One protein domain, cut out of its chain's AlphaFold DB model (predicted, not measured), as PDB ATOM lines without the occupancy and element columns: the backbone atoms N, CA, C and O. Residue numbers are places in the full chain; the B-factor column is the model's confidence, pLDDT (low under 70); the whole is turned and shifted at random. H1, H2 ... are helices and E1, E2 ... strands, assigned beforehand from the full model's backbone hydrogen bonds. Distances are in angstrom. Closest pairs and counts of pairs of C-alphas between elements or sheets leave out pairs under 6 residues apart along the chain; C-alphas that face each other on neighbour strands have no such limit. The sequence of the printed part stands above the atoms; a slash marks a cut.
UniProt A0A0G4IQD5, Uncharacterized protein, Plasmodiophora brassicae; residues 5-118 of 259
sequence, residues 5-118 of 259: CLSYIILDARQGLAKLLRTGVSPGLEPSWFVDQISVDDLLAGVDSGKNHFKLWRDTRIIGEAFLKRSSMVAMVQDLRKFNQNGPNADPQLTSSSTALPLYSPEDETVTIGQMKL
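AT A GLANCE: This is residues 5 to 118 of the 259 residues of an uncharacterized protein of Plasmodiophora brassicae (UniProt A0A0G4IQD5). A strongly twisted wall of four strands has the hairpin E5 and E6 packed by E5 on its edge strand E4, while H2 continues from E4 away from the wall; beyond it, residues 85 to 91 stick out. The short H1 packs on residues 70 to 77 of H2. The 114 printed residues run E1 E2 H1 E3 E4 H2 E5 E6, class mixed; the sheets, E2 - E1 - E3 - E4 and E5 - E6, are antiparallel. The whole is compact, with a radius of gyration of the C-alphas of 15.0 A and spans of 46 by 35 by 28 A.

HOW THE PARTS SIT: Start at E1, residues 5 to 12, in a hairpin with E2, residues 18 to 26; N 21 and O 9, 2.9 A apart, are within hydrogen-bond range. E2, H1, residues 40 to 44, and E3, residues 51 to 58, form a split strand-helix-strand unit, its strands running the same way with E1 between them; the crossover is right-handed. Between E1 and E3 no backbone N and O are within hydrogen-bond range; C-alphas 7 and 57 face each other at 5.1 A. E3 forms a hairpin with E4, residues 61 to 69, with N 54 and O 66 at 2.8 A; E4 bends by 50 degrees at residue 64. H2, residues 70 to 85, touches H1; their closest C-alphas, Leu 44 and Arg 70, are 6.9 A apart. Both helices only graze the sheet, and in both every O i to N i+4 pair is within hydrogen-bond range. The closest C-alphas of E4 and E5, residues 100 to 104, are Phe 67 and Tyr 104, 5.3 A apart. E5 forms a hairpin with E6, residues 112 to 117; N 101 and O 116 are 2.8 A apart.

IN THESE COORDINATES: Find C-alpha 5 at (166.929, 174.688, 193.775), where E1 begins. E4 spans 24.2 A and H2 22.4 A, to C-alpha 85 at (135.863, 156.185, 201.117).

THE WHOLE: The printed part has no cut. The links E2 to H1 and H2 to E5 are long. Look for pLDDT under 70 at residues 5 to 29, 36, 45 to 49 and 87 to 98.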
ATOM      1  N   CYS A   5     167.586 174.869 195.071       38.12
ATOM      2  CA  CYS A   5     166.929 174.688 193.775       38.12
ATOM      3  C   CYS A   5     165.569 175.393 193.749       38.12
ATOM      4  O   CYS A   5     164.680 175.051 194.520       38.12
ATOM      5  N   LEU A   6     165.403 176.355 192.836       35.25
ATOM      6  CA  LEU A   6     164.088 176.754 192.331       35.25
ATOM      7  C   LEU A   6     163.639 175.666 191.365       35.25
ATOM      8  O   LEU A   6     164.104 175.622 190.227       35.25
ATOM      9  N   SER A   7     162.794 174.769 191.850       43.00
ATOM     10  CA  SER A   7     162.313 173.644 191.068       43.00
ATOM     11  C   SER A   7     160.961 173.974 190.455       43.00
ATOM     12  O   SER A   7     160.082 174.570 191.079       43.00
ATOM     13  N   TYR A   8     160.794 173.588 189.202       41.16
ATOM     14  CA  TYR A   8     159.512 173.650 188.529       41.16
ATOM     15  C   TYR A   8     159.141 172.232 188.146       41.16
ATOM     16  O   TYR A   8     159.993 171.544 187.595       41.16
ATOM     17  N   ILE A   9     157.912 171.798 188.424       51.53
ATOM     18  CA  ILE A   9     157.386 170.550 187.863       51.53
ATOM     19  C   ILE A   9     156.530 170.954 186.672       51.53
ATOM     20  O   ILE A   9     155.520 171.632 186.839       51.53
ATOM     21  N   ILE A  10     156.954 170.572 185.471       51.00
ATOM     22  CA  ILE A  10     156.110 170.676 184.282       51.00
ATOM     23  C   ILE A  10     155.443 169.329 184.091       51.00
ATOM     24  O   ILE A  10     156.137 168.349 183.836       51.00
ATOM     25  N   LEU A  11     154.120 169.304 184.197       51.56
ATOM     26  CA  LEU A  11     153.320 168.180 183.729       51.56
ATOM     27  C   LEU A  11     152.905 168.497 182.297       51.56
ATOM     28  O   LEU A  11     152.200 169.477 182.049       51.56
ATOM     29  N   ASP A  12     153.435 167.719 181.361       43.09
ATOM     30  CA  ASP A  12     153.149 167.854 179.937       43.09
ATOM     31  C   ASP A  12     152.015 166.894 179.561       43.09
ATOM     32  O   ASP A  12     152.222 165.685 179.441       43.09
ATOM     33  N   ALA A  13     150.806 167.437 179.422       40.56
ATOM     34  CA  ALA A  13     149.623 166.713 178.975       40.56
ATOM     35  C   ALA A  13     149.134 167.285 177.629       40.56
ATOM     36  O   ALA A  13     148.121 167.968 177.575       40.56
ATOM     37  N   ARG A  14     149.856 166.972 176.538       42.31
ATOM     38  CA  ARG A  14     149.588 167.326 175.120       42.31
ATOM     39  C   ARG A  14     149.490 168.843 174.790       42.31
ATOM     40  O   ARG A  14     148.922 169.659 175.499       42.31
ATOM     41  N   GLN A  15     149.978 169.186 173.591       39.50
ATOM     42  CA  GLN A  15     149.682 170.420 172.829       39.50
ATOM     43  C   GLN A  15     149.887 171.770 173.551       39.50
ATOM     44  O   GLN A  15     149.092 172.693 173.404       39.50
ATOM     45  N   GLY A  16     151.003 171.930 174.268       40.38
ATOM     46  CA  GLY A  16     151.488 173.258 174.670       40.38
ATOM     47  C   GLY A  16     150.947 173.799 175.995       40.38
ATOM     48  O   GLY A  16     151.362 174.877 176.413       40.38
ATOM     49  N   LEU A  17     150.104 173.046 176.707       40.94
ATOM     50  CA  LEU A  17     149.715 173.355 178.085       40.94
ATOM     51  C   LEU A  17     150.644 172.641 179.073       40.94
ATOM     52  O   LEU A  17     150.278 171.711 179.784       40.94
ATOM     53  N   ALA A  18     151.888 173.112 179.116       52.88
ATOM     54  CA  ALA A  18     152.802 172.810 180.206       52.88
ATOM     55  C   ALA A  18     152.295 173.516 181.471       52.88
ATOM     56  O   ALA A  18     152.427 174.737 181.599       52.88
ATOM     57  N   LYS A  19     151.725 172.776 182.431       56.56
ATOM     58  CA  LYS A  19     151.421 173.372 183.737       56.56
ATOM     59  C   LYS A  19     152.724 173.493 184.512       56.56
ATOM     60  O   LYS A  19     153.221 172.511 185.057       56.56
ATOM     61  N   LEU A  20     153.283 174.699 184.531       55.28
ATOM     62  CA  LEU A  20     154.449 175.030 185.337       55.28
ATOM     63  C   LEU A  20     154.023 175.136 186.803       55.28
ATOM     64  O   LEU A  20     153.488 176.155 187.241       55.28
ATOM     65  N   LEU A  21     154.261 174.087 187.577       59.28
ATOM     66  CA  LEU A  21     154.105 174.140 189.022       59.28
ATOM     67  C   LEU A  21     155.352 174.806 189.594       59.28
ATOM     68  O   LEU A  21     156.422 174.198 189.657       59.28
ATOM     69  N   ARG A  22     155.227 176.083 189.963       56.97
ATOM     70  CA  ARG A  22     156.286 176.797 190.671       56.97
ATOM     71  C   ARG A  22     156.351 176.261 192.088       56.97
ATOM     72  O   ARG A  22     155.413 176.430 192.858       56.97
ATOM     73  N   THR A  23     157.468 175.641 192.423       60.03
ATOM     74  CA  THR A  23     157.710 175.174 193.782       60.03
ATOM     75  C   THR A  23     158.665 176.133 194.498       60.03
ATOM     76  O   THR A  23     159.371 176.923 193.861       60.03
ATOM     77  N   GLY A  24     158.642 176.131 195.831       57.72
ATOM     78  CA  GLY A  24     159.581 176.913 196.637       57.72
ATOM     79  C   GLY A  24     161.025 176.414 196.502       57.72
ATOM     80  O   GLY A  24     161.288 175.351 195.944       57.72
ATOM     81  N   VAL A  25     161.975 177.180 197.044       60.72
ATOM     82  CA  VAL A  25     163.367 176.721 197.155       60.72
ATOM     83  C   VAL A  25     163.445 175.673 198.261       60.72
ATOM     84  O   VAL A  25     163.235 176.015 199.423       60.72
ATOM     85  N   SER A  26     163.785 174.429 197.919       61.91
ATOM     86  CA  SER A  26     164.070 173.386 198.913       61.91
ATOM     87  C   SER A  26     165.572 173.093 198.953       61.91
ATOM     88  O   SER A  26     166.142 172.787 197.902       61.91
ATOM     89  N   PRO A  27     166.235 173.191 200.120       61.81
ATOM     90  CA  PRO A  27     167.600 172.714 200.295       61.81
ATOM     91  C   PRO A  27     167.659 171.178 200.347       61.81
ATOM     92  O   PRO A  27     166.785 170.551 200.937       61.81
ATOM     93  N   GLY A  28     168.716 170.576 199.791       69.50
ATOM     94  CA  GLY A  28     169.067 169.163 200.018       69.50
ATOM     95  C   GLY A  28     168.937 168.231 198.805       69.50
ATOM     96  O   GLY A  28     168.653 168.668 197.694       69.50
ATOM     97  N   LEU A  29     169.213 166.940 199.033       69.75
ATOM     98  CA  LEU A  29     169.104 165.863 198.032       69.75
ATOM     99  C   LEU A  29     167.681 165.287 197.928       69.75
ATOM    100  O   LEU A  29     167.369 164.601 196.959       69.75
ATOM    101  N   GLU A  30     166.830 165.595 198.906       74.00
ATOM    102  CA  GLU A  30     165.436 165.159 199.002       74.00
ATOM    103  C   GLU A  30     164.532 166.398 199.047       74.00
ATOM    104  O   GLU A  30     164.084 166.813 200.115       74.00
ATOM    105  N   PRO A  31     164.343 167.088 197.913       75.31
ATOM    106  CA  PRO A  31     163.504 168.273 197.889       75.31
ATOM    107  C   PRO A  31     162.022 167.906 198.074       75.31
ATOM    108  O   PRO A  31     161.516 166.996 197.415       75.31
ATOM    109  N   SER A  32     161.322 168.658 198.928       73.56
ATOM    110  CA  SER A  32     159.872 168.541 199.129       73.56
ATOM    111  C   SER A  32     159.157 169.770 198.582       73.56
ATOM    112  O   SER A  32     159.615 170.906 198.739       73.56
ATOM    113  N   TRP A  33     158.002 169.551 197.957       75.25
ATOM    114  CA  TRP A  33     157.238 170.609 197.304       75.25
ATOM    115  C   TRP A  33     155.755 170.526 197.629       75.25
ATOM    116  O   TRP A  33     155.191 169.442 197.766       75.25
ATOM    117  N   PHE A  34     155.119 171.693 197.695       71.75
ATOM    118  CA  PHE A  34     153.672 171.809 197.782       71.75
ATOM    119  C   PHE A  34     153.091 172.084 196.397       71.75
ATOM    120  O   PHE A  34     153.608 172.919 195.653       71.75
ATOM    121  N   VAL A  35     152.018 171.376 196.057       71.38
ATOM    122  CA  VAL A  35     151.250 171.580 194.827       71.38
ATOM    123  C   VAL A  35     149.829 171.922 195.244       71.38
ATOM    124  O   VAL A  35     149.146 171.067 195.802       71.38
ATOM    125  N   ASP A  36     149.398 173.159 194.978       69.25
ATOM    126  CA  ASP A  36     148.110 173.676 195.459       69.25
ATOM    127  C   ASP A  36     146.938 172.807 194.998       69.25
ATOM    128  O   ASP A  36     146.201 172.257 195.817       69.25
ATOM    129  N   GLN A  37     146.755 172.687 193.680       75.12
ATOM    130  CA  GLN A  37     145.684 171.895 193.086       75.12
ATOM    131  C   GLN A  37     146.075 171.349 191.715       75.12
ATOM    132  O   GLN A  37     146.565 172.059 190.826       75.12
ATOM    133  N   ILE A  38     145.775 170.070 191.525       79.94
ATOM    134  CA  ILE A  38     145.860 169.398 190.241       79.94
ATOM    135  C   ILE A  38     144.627 168.529 190.033       79.94
ATOM    136  O   ILE A  38     144.201 167.826 190.953       79.94
ATOM    137  N   SER A  39     144.028 168.602 188.844       82.31
ATOM    138  CA  SER A  39     142.898 167.742 188.532       82.31
ATOM    139  C   SER A  39     143.394 166.326 188.229       82.31
ATOM    140  O   SER A  39     144.486 166.113 187.697       82.31
ATOM    141  N   VAL A  40     142.583 165.332 188.590       81.88
ATOM    142  CA  VAL A  40     142.875 163.935 188.241       81.88
ATOM    143  C   VAL A  40     142.876 163.761 186.725       81.88
ATOM    144  O   VAL A  40     143.667 162.978 186.212       81.88
ATOM    145  N   ASP A  41     142.030 164.504 186.019       82.06
ATOM    146  CA  ASP A  41     141.957 164.435 184.567       82.06
ATOM    147  C   ASP A  41     143.239 164.962 183.924       82.06
ATOM    148  O   ASP A  41     143.732 164.306 183.020       82.06
ATOM    149  N   ASP A  42     143.856 166.029 184.444       78.25
ATOM    150  CA  ASP A  42     145.152 166.523 183.951       78.25
ATOM    151  C   ASP A  42     146.271 165.501 184.179       78.25
ATOM    152  O   ASP A  42     147.093 165.268 183.298       78.25
ATOM    153  N   LEU A  43     146.286 164.846 185.345       76.94
ATOM    154  CA  LEU A  43     147.240 163.767 185.632       76.94
ATOM    155  C   LEU A  43     147.022 162.562 184.708       76.94
ATOM    156  O   LEU A  43     147.956 161.869 184.319       76.94
ATOM    157  N   LEU A  44     145.773 162.256 184.373       79.25
ATOM    158  CA  LEU A  44     145.426 161.094 183.561       79.25
ATOM    159  C   LEU A  44     145.237 161.439 182.074       79.25
ATOM    160  O   LEU A  44     144.927 160.547 181.276       79.25
ATOM    161  N   ALA A  45     145.446 162.688 181.670       69.38
ATOM    162  CA  ALA A  45     145.355 163.131 180.289       69.38
ATOM    163  C   ALA A  45     146.613 162.676 179.539       69.38
ATOM    164  O   ALA A  45     147.734 163.026 179.883       69.38
ATOM    165  N   GLY A  46     146.436 161.833 178.520       61.75
ATOM    166  CA  GLY A  46     147.551 161.263 177.760       61.75
ATOM    167  C   GLY A  46     147.232 159.860 177.267       61.75
ATOM    168  O   GLY A  46     147.525 158.872 177.944       61.75
ATOM    169  N   VAL A  47     146.576 159.781 176.107       53.00
ATOM    170  CA  VAL A  47     146.173 158.514 175.473       53.00
ATOM    171  C   VAL A  47     147.355 157.840 174.760       53.00
ATOM    172  O   VAL A  47     147.382 156.617 174.687       53.00
ATOM    173  N   ASP A  48     148.369 158.600 174.326       59.22
ATOM    174  CA  ASP A  48     149.370 158.057 173.391       59.22
ATOM    175  C   ASP A  48     150.666 157.576 174.044       59.22
ATOM    176  O   ASP A  48     151.258 156.614 173.570       59.22
ATOM    177  N   SER A  49     151.137 158.229 175.113       61.91
ATOM    178  CA  SER A  49     152.444 157.897 175.704       61.91
ATOM    179  C   SER A  49     152.348 156.999 176.933       61.91
ATOM    180  O   SER A  49     153.329 156.351 177.290       61.91
ATOM    181  N   GLY A  50     151.200 156.986 177.628       71.88
ATOM    182  CA  GLY A  50     151.055 156.301 178.916       71.88
ATOM    183  C   GLY A  50     152.029 156.795 179.998       71.88
ATOM    184  O   GLY A  50     152.223 156.102 181.001       71.88
ATOM    185  N   LYS A  51     152.649 157.968 179.816       79.25
ATOM    186  CA  LYS A  51     153.718 158.503 180.667       79.25
ATOM    187  C   LYS A  51     153.472 159.965 180.993       79.25
ATOM    188  O   LYS A  51     153.030 160.728 180.142       79.25
ATOM    189  N   ASN A  52     153.817 160.337 182.217       79.50
ATOM    190  CA  ASN A  52     153.841 161.717 182.675       79.50
ATOM    191  C   ASN A  52     155.290 162.129 182.864       79.50
ATOM    192  O   ASN A  52     156.003 161.503 183.647       79.50
ATOM    193  N   HIS A  53     155.727 163.137 182.116       80.62
ATOM    194  CA  HIS A  53     157.093 163.635 182.197       80.62
ATOM    195  C   HIS A  53     157.223 164.590 183.380       80.62
ATOM    196  O   HIS A  53     156.364 165.435 183.608       80.62
ATOM    197  N   PHE A  54     158.319 164.447 184.111       79.19
ATOM    198  CA  PHE A  54     158.721 165.299 185.215       79.19
ATOM    199  C   PHE A  54     160.073 165.885 184.848       79.19
ATOM    200  O   PHE A  54     161.080 165.182 184.787       79.19
ATOM    201  N   LYS A  55     160.100 167.188 184.593       81.56
ATOM    202  CA  LYS A  55     161.344 167.923 184.366       81.56
ATOM    203  C   LYS A  55     161.673 168.688 185.624       81.56
ATOM    204  O   LYS A  55     160.839 169.456 186.083       81.56
ATOM    205  N   LEU A  56     162.870 168.486 186.156       74.81
ATOM    206  CA  LEU A  56     163.412 169.264 187.250       74.81
ATOM    207  C   LEU A  56     164.244 170.399 186.669       74.81
ATOM    208  O   LEU A  56     165.227 170.184 185.960       74.81
ATOM    209  N   TRP A  57     163.855 171.614 187.008       70.44
ATOM    210  CA  TRP A  57     164.550 172.821 186.595       70.44
ATOM    211  C   TRP A  57     165.345 173.411 187.759       70.44
ATOM    212  O   TRP A  57     165.013 173.200 188.926       70.44
ATOM    213  N   ARG A  58     166.395 174.155 187.420       70.62
ATOM    214  CA  ARG A  58     167.092 175.098 188.292       70.62
ATOM    215  C   ARG A  58     167.341 176.361 187.483       70.62
ATOM    216  O   ARG A  58     168.007 176.313 186.447       70.62
ATOM    217  N   ASP A  59     166.791 177.471 187.958       75.81
ATOM    218  CA  ASP A  59     166.763 178.743 187.235       75.81
ATOM    219  C   ASP A  59     166.117 178.567 185.848       75.81
ATOM    220  O   ASP A  59     164.925 178.286 185.754       75.81
ATOM    221  N   THR A  60     166.902 178.686 184.776       76.25
ATOM    222  CA  THR A  60     166.469 178.535 183.378       76.25
ATOM    223  C   THR A  60     166.967 177.244 182.724       76.25
ATOM    224  O   THR A  60     166.868 177.092 181.509       76.25
ATOM    225  N   ARG A  61     167.535 176.308 183.497       75.19
ATOM    226  CA  ARG A  61     168.133 175.069 182.975       75.19
ATOM    227  C   ARG A  61     167.442 173.834 183.538       75.19
ATOM    228  O   ARG A  61     167.178 173.763 184.736       75.19
ATOM    229  N   ILE A  62     167.214 172.839 182.686       80.06
ATOM    230  CA  ILE A  62     166.803 171.496 183.114       80.06
ATOM    231  C   ILE A  62     168.018 170.825 183.757       80.06
ATOM    232  O   ILE A  62     169.093 170.785 183.162       80.06
ATOM    233  N   ILE A  63     167.852 170.334 184.981       79.38
ATOM    234  CA  ILE A  63     168.888 169.613 185.735       79.38
ATOM    235  C   ILE A  63     168.567 168.128 185.905       79.38
ATOM    236  O   ILE A  63     169.434 167.363 186.313       79.38
ATOM    237  N   GLY A  64     167.342 167.718 185.587       80.56
ATOM    238  CA  GLY A  64     166.940 166.322 185.574       80.56
ATOM    239  C   GLY A  64     165.643 166.148 184.806       80.56
ATOM    240  O   GLY A  64     164.800 167.045 184.772       80.56
ATOM    241  N   GLU A  65     165.481 164.988 184.196       86.69
ATOM    242  CA  GLU A  65     164.231 164.583 183.577       86.69
ATOM    243  C   GLU A  65     163.945 163.143 183.977       86.69
ATOM    244  O   GLU A  65     164.842 162.304 184.030       86.69
ATOM    245  N   ALA A  66     162.688 162.883 184.290       87.31
ATOM    246  CA  ALA A  66     162.174 161.567 184.588       87.31
ATOM    247  C   ALA A  66     160.782 161.427 183.988       87.31
ATOM    248  O   ALA A  66     160.137 162.419 183.642       87.31
ATOM    249  N   PHE A  67     160.266 160.209 183.933       86.44
ATOM    250  CA  PHE A  67     158.841 160.014 183.731       86.44
ATOM    251  C   PHE A  67     158.256 159.041 184.747       86.44
ATOM    252  O   PHE A  67     158.930 158.160 185.285       86.44
ATOM    253  N   LEU A  68     156.960 159.199 184.977       84.69
ATOM    254  CA  LEU A  68     156.145 158.317 185.787       84.69
ATOM    255  C   LEU A  68     155.148 157.591 184.892       84.69
ATOM    256  O   LEU A  68     154.488 158.193 184.039       84.69
ATOM    257  N   LYS A  69     155.019 156.281 185.096       87.00
ATOM    258  CA  LYS A  69     154.053 155.469 184.355       87.00
ATOM    259  C   LYS A  69     152.635 155.850 184.770       87.00
ATOM    260  O   LYS A  69     152.324 155.956 185.958       87.00
ATOM    261  N   ARG A  70     151.739 155.979 183.790       84.88
ATOM    262  CA  ARG A  70     150.311 156.239 184.021       84.88
ATOM    263  C   ARG A  70     149.691 155.188 184.937       84.88
ATOM    264  O   ARG A  70     148.903 155.546 185.801       84.88
ATOM    265  N   SER A  71     150.067 153.914 184.797       86.56
ATOM    266  CA  SER A  71     149.583 152.834 185.669       86.56
ATOM    267  C   SER A  71     149.909 153.083 187.145       86.56
ATOM    268  O   SER A  71     149.038 152.903 187.992       86.56
ATOM    269  N   SER A  72     151.114 153.571 187.448       87.12
ATOM    270  CA  SER A  72     151.533 153.931 188.807       87.12
ATOM    271  C   SER A  72     150.710 155.091 189.372       87.12
ATOM    272  O   SER A  72     150.309 155.050 190.531       87.12
ATOM    273  N   MET A  73     150.384 156.096 188.551       84.12
ATOM    274  CA  MET A  73     149.522 157.202 188.985       84.12
ATOM    275  C   MET A  73     148.062 156.798 189.147       84.12
ATOM    276  O   MET A  73     147.411 157.236 190.090       84.12
ATOM    277  N   VAL A  74     147.539 155.952 188.256       86.25
ATOM    278  CA  VAL A  74     146.186 155.399 188.384       86.25
ATOM    279  C   VAL A  74     146.076 154.598 189.678       86.25
ATOM    280  O   VAL A  74     145.119 154.805 190.419       86.25
ATOM    281  N   ALA A  75     147.063 153.747 189.979       87.19
ATOM    282  CA  ALA A  75     147.120 153.004 191.235       87.19
ATOM    283  C   ALA A  75     147.143 153.954 192.444       87.19
ATOM    284  O   ALA A  75     146.288 153.840 193.317       87.19
ATOM    285  N   MET A  76     148.017 154.967 192.433       85.94
ATOM    286  CA  MET A  76     148.070 155.992 193.482       85.94
ATOM    287  C   MET A  76     146.712 156.681 193.686       85.94
ATOM    288  O   MET A  76     146.222 156.765 194.808       85.94
ATOM    289  N   VAL A  77     146.067 157.158 192.617       85.12
ATOM    290  CA  VAL A  77     144.759 157.831 192.705       85.12
ATOM    291  C   VAL A  77     143.675 156.882 193.220       85.12
ATOM    292  O   VAL A  77     142.817 157.297 193.999       85.12
ATOM    293  N   GLN A  78     143.692 155.611 192.813       86.81
ATOM    294  CA  GLN A  78     142.764 154.600 193.324       86.81
ATOM    295  C   GLN A  78     142.974 154.336 194.816       86.81
ATOM    296  O   GLN A  78     141.991 154.228 195.547       86.81
ATOM    297  N   ASP A  79     144.219 154.276 195.277       84.50
ATOM    298  CA  ASP A  79     144.536 154.074 196.689       84.50
ATOM    299  C   ASP A  79     144.097 155.275 197.535       84.50
ATOM    300  O   ASP A  79     143.442 155.089 198.562       84.50
ATOM    301  N   LEU A  80     144.311 156.502 197.046       82.25
ATOM    302  CA  LEU A  80     143.777 157.719 197.670       82.25
ATOM    303  C   LEU A  80     142.241 157.719 197.729       82.25
ATOM    304  O   LEU A  80     141.653 158.135 198.727       82.25
ATOM    305  N   ARG A  81     141.564 157.225 196.684       83.75
ATOM    306  CA  ARG A  81     140.096 157.097 196.666       83.75
ATOM    307  C   ARG A  81     139.593 156.088 197.691       83.75
ATOM    308  O   ARG A  81     138.657 156.408 198.420       83.75
ATOM    309  N   LYS A  82     140.197 154.897 197.751       83.88
ATOM    310  CA  LYS A  82     139.850 153.865 198.743       83.88
ATOM    311  C   LYS A  82     140.024 154.408 200.156       83.88
ATOM    312  O   LYS A  82     139.159 154.201 200.998       83.88
ATOM    313  N   PHE A  83     141.109 155.145 200.386       76.06
ATOM    314  CA  PHE A  83     141.371 155.772 201.670       76.06
ATOM    315  C   PHE A  83     140.263 156.765 202.055       76.06
ATOM    316  O   PHE A  83     139.675 156.643 203.126       76.06
ATOM    317  N   ASN A  84     139.897 157.675 201.148       73.31
ATOM    318  CA  ASN A  84     138.829 158.651 201.387       73.31
ATOM    319  C   ASN A  84     137.438 158.023 201.593       73.31
ATOM    320  O   ASN A  84     136.605 158.596 202.293       73.31
ATOM    321  N   GLN A  85     137.155 156.871 200.981       76.69
ATOM    322  CA  GLN A  85     135.863 156.185 201.117       76.69
ATOM    323  C   GLN A  85     135.677 155.502 202.479       76.69
ATOM    324  O   GLN A  85     134.539 155.274 202.883       76.69
ATOM    325  N   ASN A  86     136.761 155.230 203.214       72.31
ATOM    326  CA  ASN A  86     136.709 154.534 204.503       72.31
ATOM    327  C   ASN A  86     136.188 155.393 205.678       72.31
ATOM    328  O   ASN A  86     136.099 154.897 206.800       72.31
ATOM    329  N   GLY A  87     135.745 156.629 205.422       56.28
ATOM    330  CA  GLY A  87     134.675 157.261 206.198       56.28
ATOM    331  C   GLY A  87     134.973 158.661 206.761       56.28
ATOM    332  O   GLY A  87     136.119 158.995 207.046       56.28
ATOM    333  N   PRO A  88     133.922 159.475 206.994       52.00
ATOM    334  CA  PRO A  88     134.002 160.862 207.477       52.00
ATOM    335  C   PRO A  88     134.394 161.018 208.959       52.00
ATOM    336  O   PRO A  88     134.561 162.142 209.421       52.00
ATOM    337  N   ASN A  89     134.532 159.911 209.701       52.72
ATOM    338  CA  ASN A  89     135.041 159.898 211.081       52.72
ATOM    339  C   ASN A  89     136.559 159.677 211.159       52.72
ATOM    340  O   ASN A  89     137.124 159.728 212.250       52.72
ATOM    341  N   ALA A  90     137.223 159.420 210.028       54.78
ATOM    342  CA  ALA A  90     138.664 159.571 209.958       54.78
ATOM    343  C   ALA A  90     138.937 161.076 209.967       54.78
ATOM    344  O   ALA A  90     138.623 161.780 209.007       54.78
ATOM    345  N   ASP A  91     139.435 161.563 211.099       51.97
ATOM    346  CA  ASP A  91     139.947 162.916 211.282       51.97
ATOM    347  C   ASP A  91     140.671 163.356 209.986       51.97
ATOM    348  O   ASP A  91     141.494 162.579 209.488       51.97
ATOM    349  N   PRO A  92     140.409 164.546 209.399       52.31
ATOM    350  CA  PRO A  92     141.071 165.038 208.179       52.31
ATOM    351  C   PRO A  92     142.560 165.371 208.405       52.31
ATOM    352  O   PRO A  92     143.140 166.267 207.769       52.31
ATOM    353  N   GLN A  93     143.185 164.661 209.343       48.97
ATOM    354  CA  GLN A  93     144.612 164.574 209.500       48.97
ATOM    355  C   GLN A  93     145.209 164.113 208.182       48.97
ATOM    356  O   GLN A  93     144.764 163.161 207.544       48.97
ATOM    357  N   LEU A  94     146.209 164.881 207.767       52.50
ATOM    358  CA  LEU A  94     147.071 164.603 206.642       52.50
ATOM    359  C   LEU A  94     147.515 163.147 206.687       52.50
ATOM    360  O   LEU A  94     148.338 162.759 207.512       52.50
ATOM    361  N   THR A  95     146.967 162.331 205.802       52.56
ATOM    362  CA  THR A  95     147.394 160.948 205.712       52.56
ATOM    363  C   THR A  95     148.661 160.919 204.901       52.56
ATOM    364  O   THR A  95     148.643 161.111 203.684       52.56
ATOM    365  N   SER A  96     149.770 160.690 205.597       53.03
ATOM    366  CA  SER A  96     151.044 160.339 204.997       53.03
ATOM    367  C   SER A  96     150.922 158.947 204.379       53.03
ATOM    368  O   SER A  96     151.408 157.954 204.925       53.03
ATOM    369  N   SER A  97     150.223 158.839 203.250       54.66
ATOM    370  CA  SER A  97     150.330 157.668 202.394       54.66
ATOM    371  C   SER A  97     151.729 157.717 201.800       54.66
ATOM    372  O   SER A  97     151.949 158.391 200.802       54.66
ATOM    373  N   SER A  98     152.695 157.059 202.442       62.62
ATOM    374  CA  SER A  98     154.075 156.950 201.958       62.62
ATOM    375  C   SER A  98     154.141 156.062 200.706       62.62
ATOM    376  O   SER A  98     154.848 155.057 200.672       62.62
ATOM    377  N   THR A  99     153.378 156.402 199.672       73.31
ATOM    378  CA  THR A  99     153.415 155.745 198.377       73.31
ATOM    379  C   THR A  99     154.606 156.328 197.635       73.31
ATOM    380  O   THR A  99     154.556 157.452 197.135       73.31
ATOM    381  N   ALA A 100     155.707 155.580 197.637       85.06
ATOM    382  CA  ALA A 100     156.867 155.875 196.814       85.06
ATOM    383  C   ALA A 100     156.599 155.375 195.390       85.06
ATOM    384  O   ALA A 100     156.306 154.200 195.169       85.06
ATOM    385  N   LEU A 101     156.681 156.281 194.426       87.12
ATOM    386  CA  LEU A 101     156.440 156.022 193.019       87.12
ATOM    387  C   LEU A 101     157.772 156.058 192.266       87.12
ATOM    388  O   LEU A 101     158.475 157.065 192.344       87.12
ATOM    389  N   PRO A 102     158.153 154.988 191.550       89.12
ATOM    390  CA  PRO A 102     159.424 154.953 190.842       89.12
ATOM    391  C   PRO A 102     159.422 155.948 189.678       89.12
ATOM    392  O   PRO A 102     158.474 156.011 188.894       89.12
ATOM    393  N   LEU A 103     160.510 156.704 189.571       87.38
ATOM    394  CA  LEU A 103     160.797 157.614 188.470       87.38
ATOM    395  C   LEU A 103     161.781 156.940 187.513       87.38
ATOM    396  O   LEU A 103     162.828 156.450 187.943       87.38
ATOM    397  N   TYR A 104     161.452 156.921 186.225       89.38
ATOM    398  CA  TYR A 104     162.222 156.221 185.195       89.38
ATOM    399  C   TYR A 104     163.020 157.188 184.320       89.38
ATOM    400  O   TYR A 104     162.588 158.326 184.106       89.38
ATOM    401  N   SER A 105     164.167 156.728 183.814       88.44
ATOM    402  CA  SER A 105     164.992 157.500 182.881       88.44
ATOM    403  C   SER A 105     164.262 157.697 181.547       88.44
ATOM    404  O   SER A 105     163.752 156.722 180.999       88.44
ATOM    405  N   PRO A 106     164.241 158.911 180.971       85.25
ATOM    406  CA  PRO A 106     163.701 159.142 179.629       85.25
ATOM    407  C   PRO A 106     164.454 158.388 178.528       85.25
ATOM    408  O   PRO A 106     163.865 158.085 177.495       85.25
ATOM    409  N   GLU A 107     165.740 158.100 178.748       89.19
ATOM    410  CA  GLU A 107     166.604 157.388 177.796       89.19
ATOM    411  C   GLU A 107     166.409 155.866 177.865       89.19
ATOM    412  O   GLU A 107     166.524 155.184 176.849       89.19
ATOM    413  N   ASP A 108     166.087 155.339 179.053       88.62
ATOM    414  CA  ASP A 108     165.884 153.909 179.295       88.62
ATOM    415  C   ASP A 108     164.801 153.672 180.360       88.62
ATOM    416  O   ASP A 108     164.999 153.862 181.562       88.62
ATOM    417  N   GLU A 109     163.643 153.186 179.914       87.19
ATOM    418  CA  GLU A 109     162.478 152.929 180.767       87.19
ATOM    419  C   GLU A 109     162.671 151.811 181.797       87.19
ATOM    420  O   GLU A 109     161.836 151.639 182.694       87.19
ATOM    421  N   THR A 110     163.719 151.002 181.645       89.00
ATOM    422  CA  THR A 110     164.057 149.933 182.589       89.00
ATOM    423  C   THR A 110     164.843 150.468 183.783       89.00
ATOM    424  O   THR A 110     164.806 149.877 184.865       89.00
ATOM    425  N   VAL A 111     165.486 151.628 183.626       91.31
ATOM    426  CA  VAL A 111     166.317 152.251 184.651       91.31
ATOM    427  C   VAL A 111     165.461 153.153 185.533       91.31
ATOM    428  O   VAL A 111     164.879 154.143 185.089       91.31
ATOM    429  N   THR A 112     165.409 152.822 186.823       90.31
ATOM    430  CA  THR A 112     164.818 153.693 187.848       90.31
ATOM    431  C   THR A 112     165.881 154.680 188.321       90.31
ATOM    432  O   THR A 112     166.919 154.267 188.830       90.31
ATOM    433  N   ILE A 113     165.626 155.976 188.157       89.94
ATOM    434  CA  ILE A 113     166.569 157.059 188.495       89.94
ATOM    435  C   ILE A 113     166.227 157.764 189.808       89.94
ATOM    436  O   ILE A 113     167.015 158.558 190.313       89.94
ATOM    437  N   GLY A 114     165.057 157.475 190.376       87.31
ATOM    438  CA  GLY A 114     164.639 158.040 191.648       87.31
ATOM    439  C   GLY A 114     163.274 157.543 192.089       87.31
ATOM    440  O   GLY A 114     162.673 156.658 191.474       87.31
ATOM    441  N   GLN A 115     162.779 158.133 193.168       87.50
ATOM    442  CA  GLN A 115     161.444 157.874 193.687       87.50
ATOM    443  C   GLN A 115     160.764 159.200 194.015       87.50
ATOM    444  O   GLN A 115     161.380 160.105 194.569       87.50
ATOM    445  N   MET A 116     159.485 159.303 193.677       84.38
ATOM    446  CA  MET A 116     158.610 160.390 194.087       84.38
ATOM    447  C   MET A 116     157.766 159.908 195.259       84.38
ATOM    448  O   MET A 116     157.029 158.933 195.129       84.38
ATOM    449  N   LYS A 117     157.852 160.587 196.399       84.88
ATOM    450  CA  LYS A 117     157.042 160.273 197.574       84.88
ATOM    451  C   LYS A 117     155.944 161.311 197.732       84.88
ATOM    452  O   LYS A 117     156.210 162.509 197.738       84.88
ATOM    453  N   LEU A 118     154.710 160.844 197.887       80.75
ATOM    454  CA  LEU A 118     153.585 161.709 198.215       80.75
ATOM    455  C   LEU A 118     153.479 161.844 199.738       80.75
ATOM    456  O   LEU A 118     152.982 160.950 200.409       80.75
TER     457      LEU A 118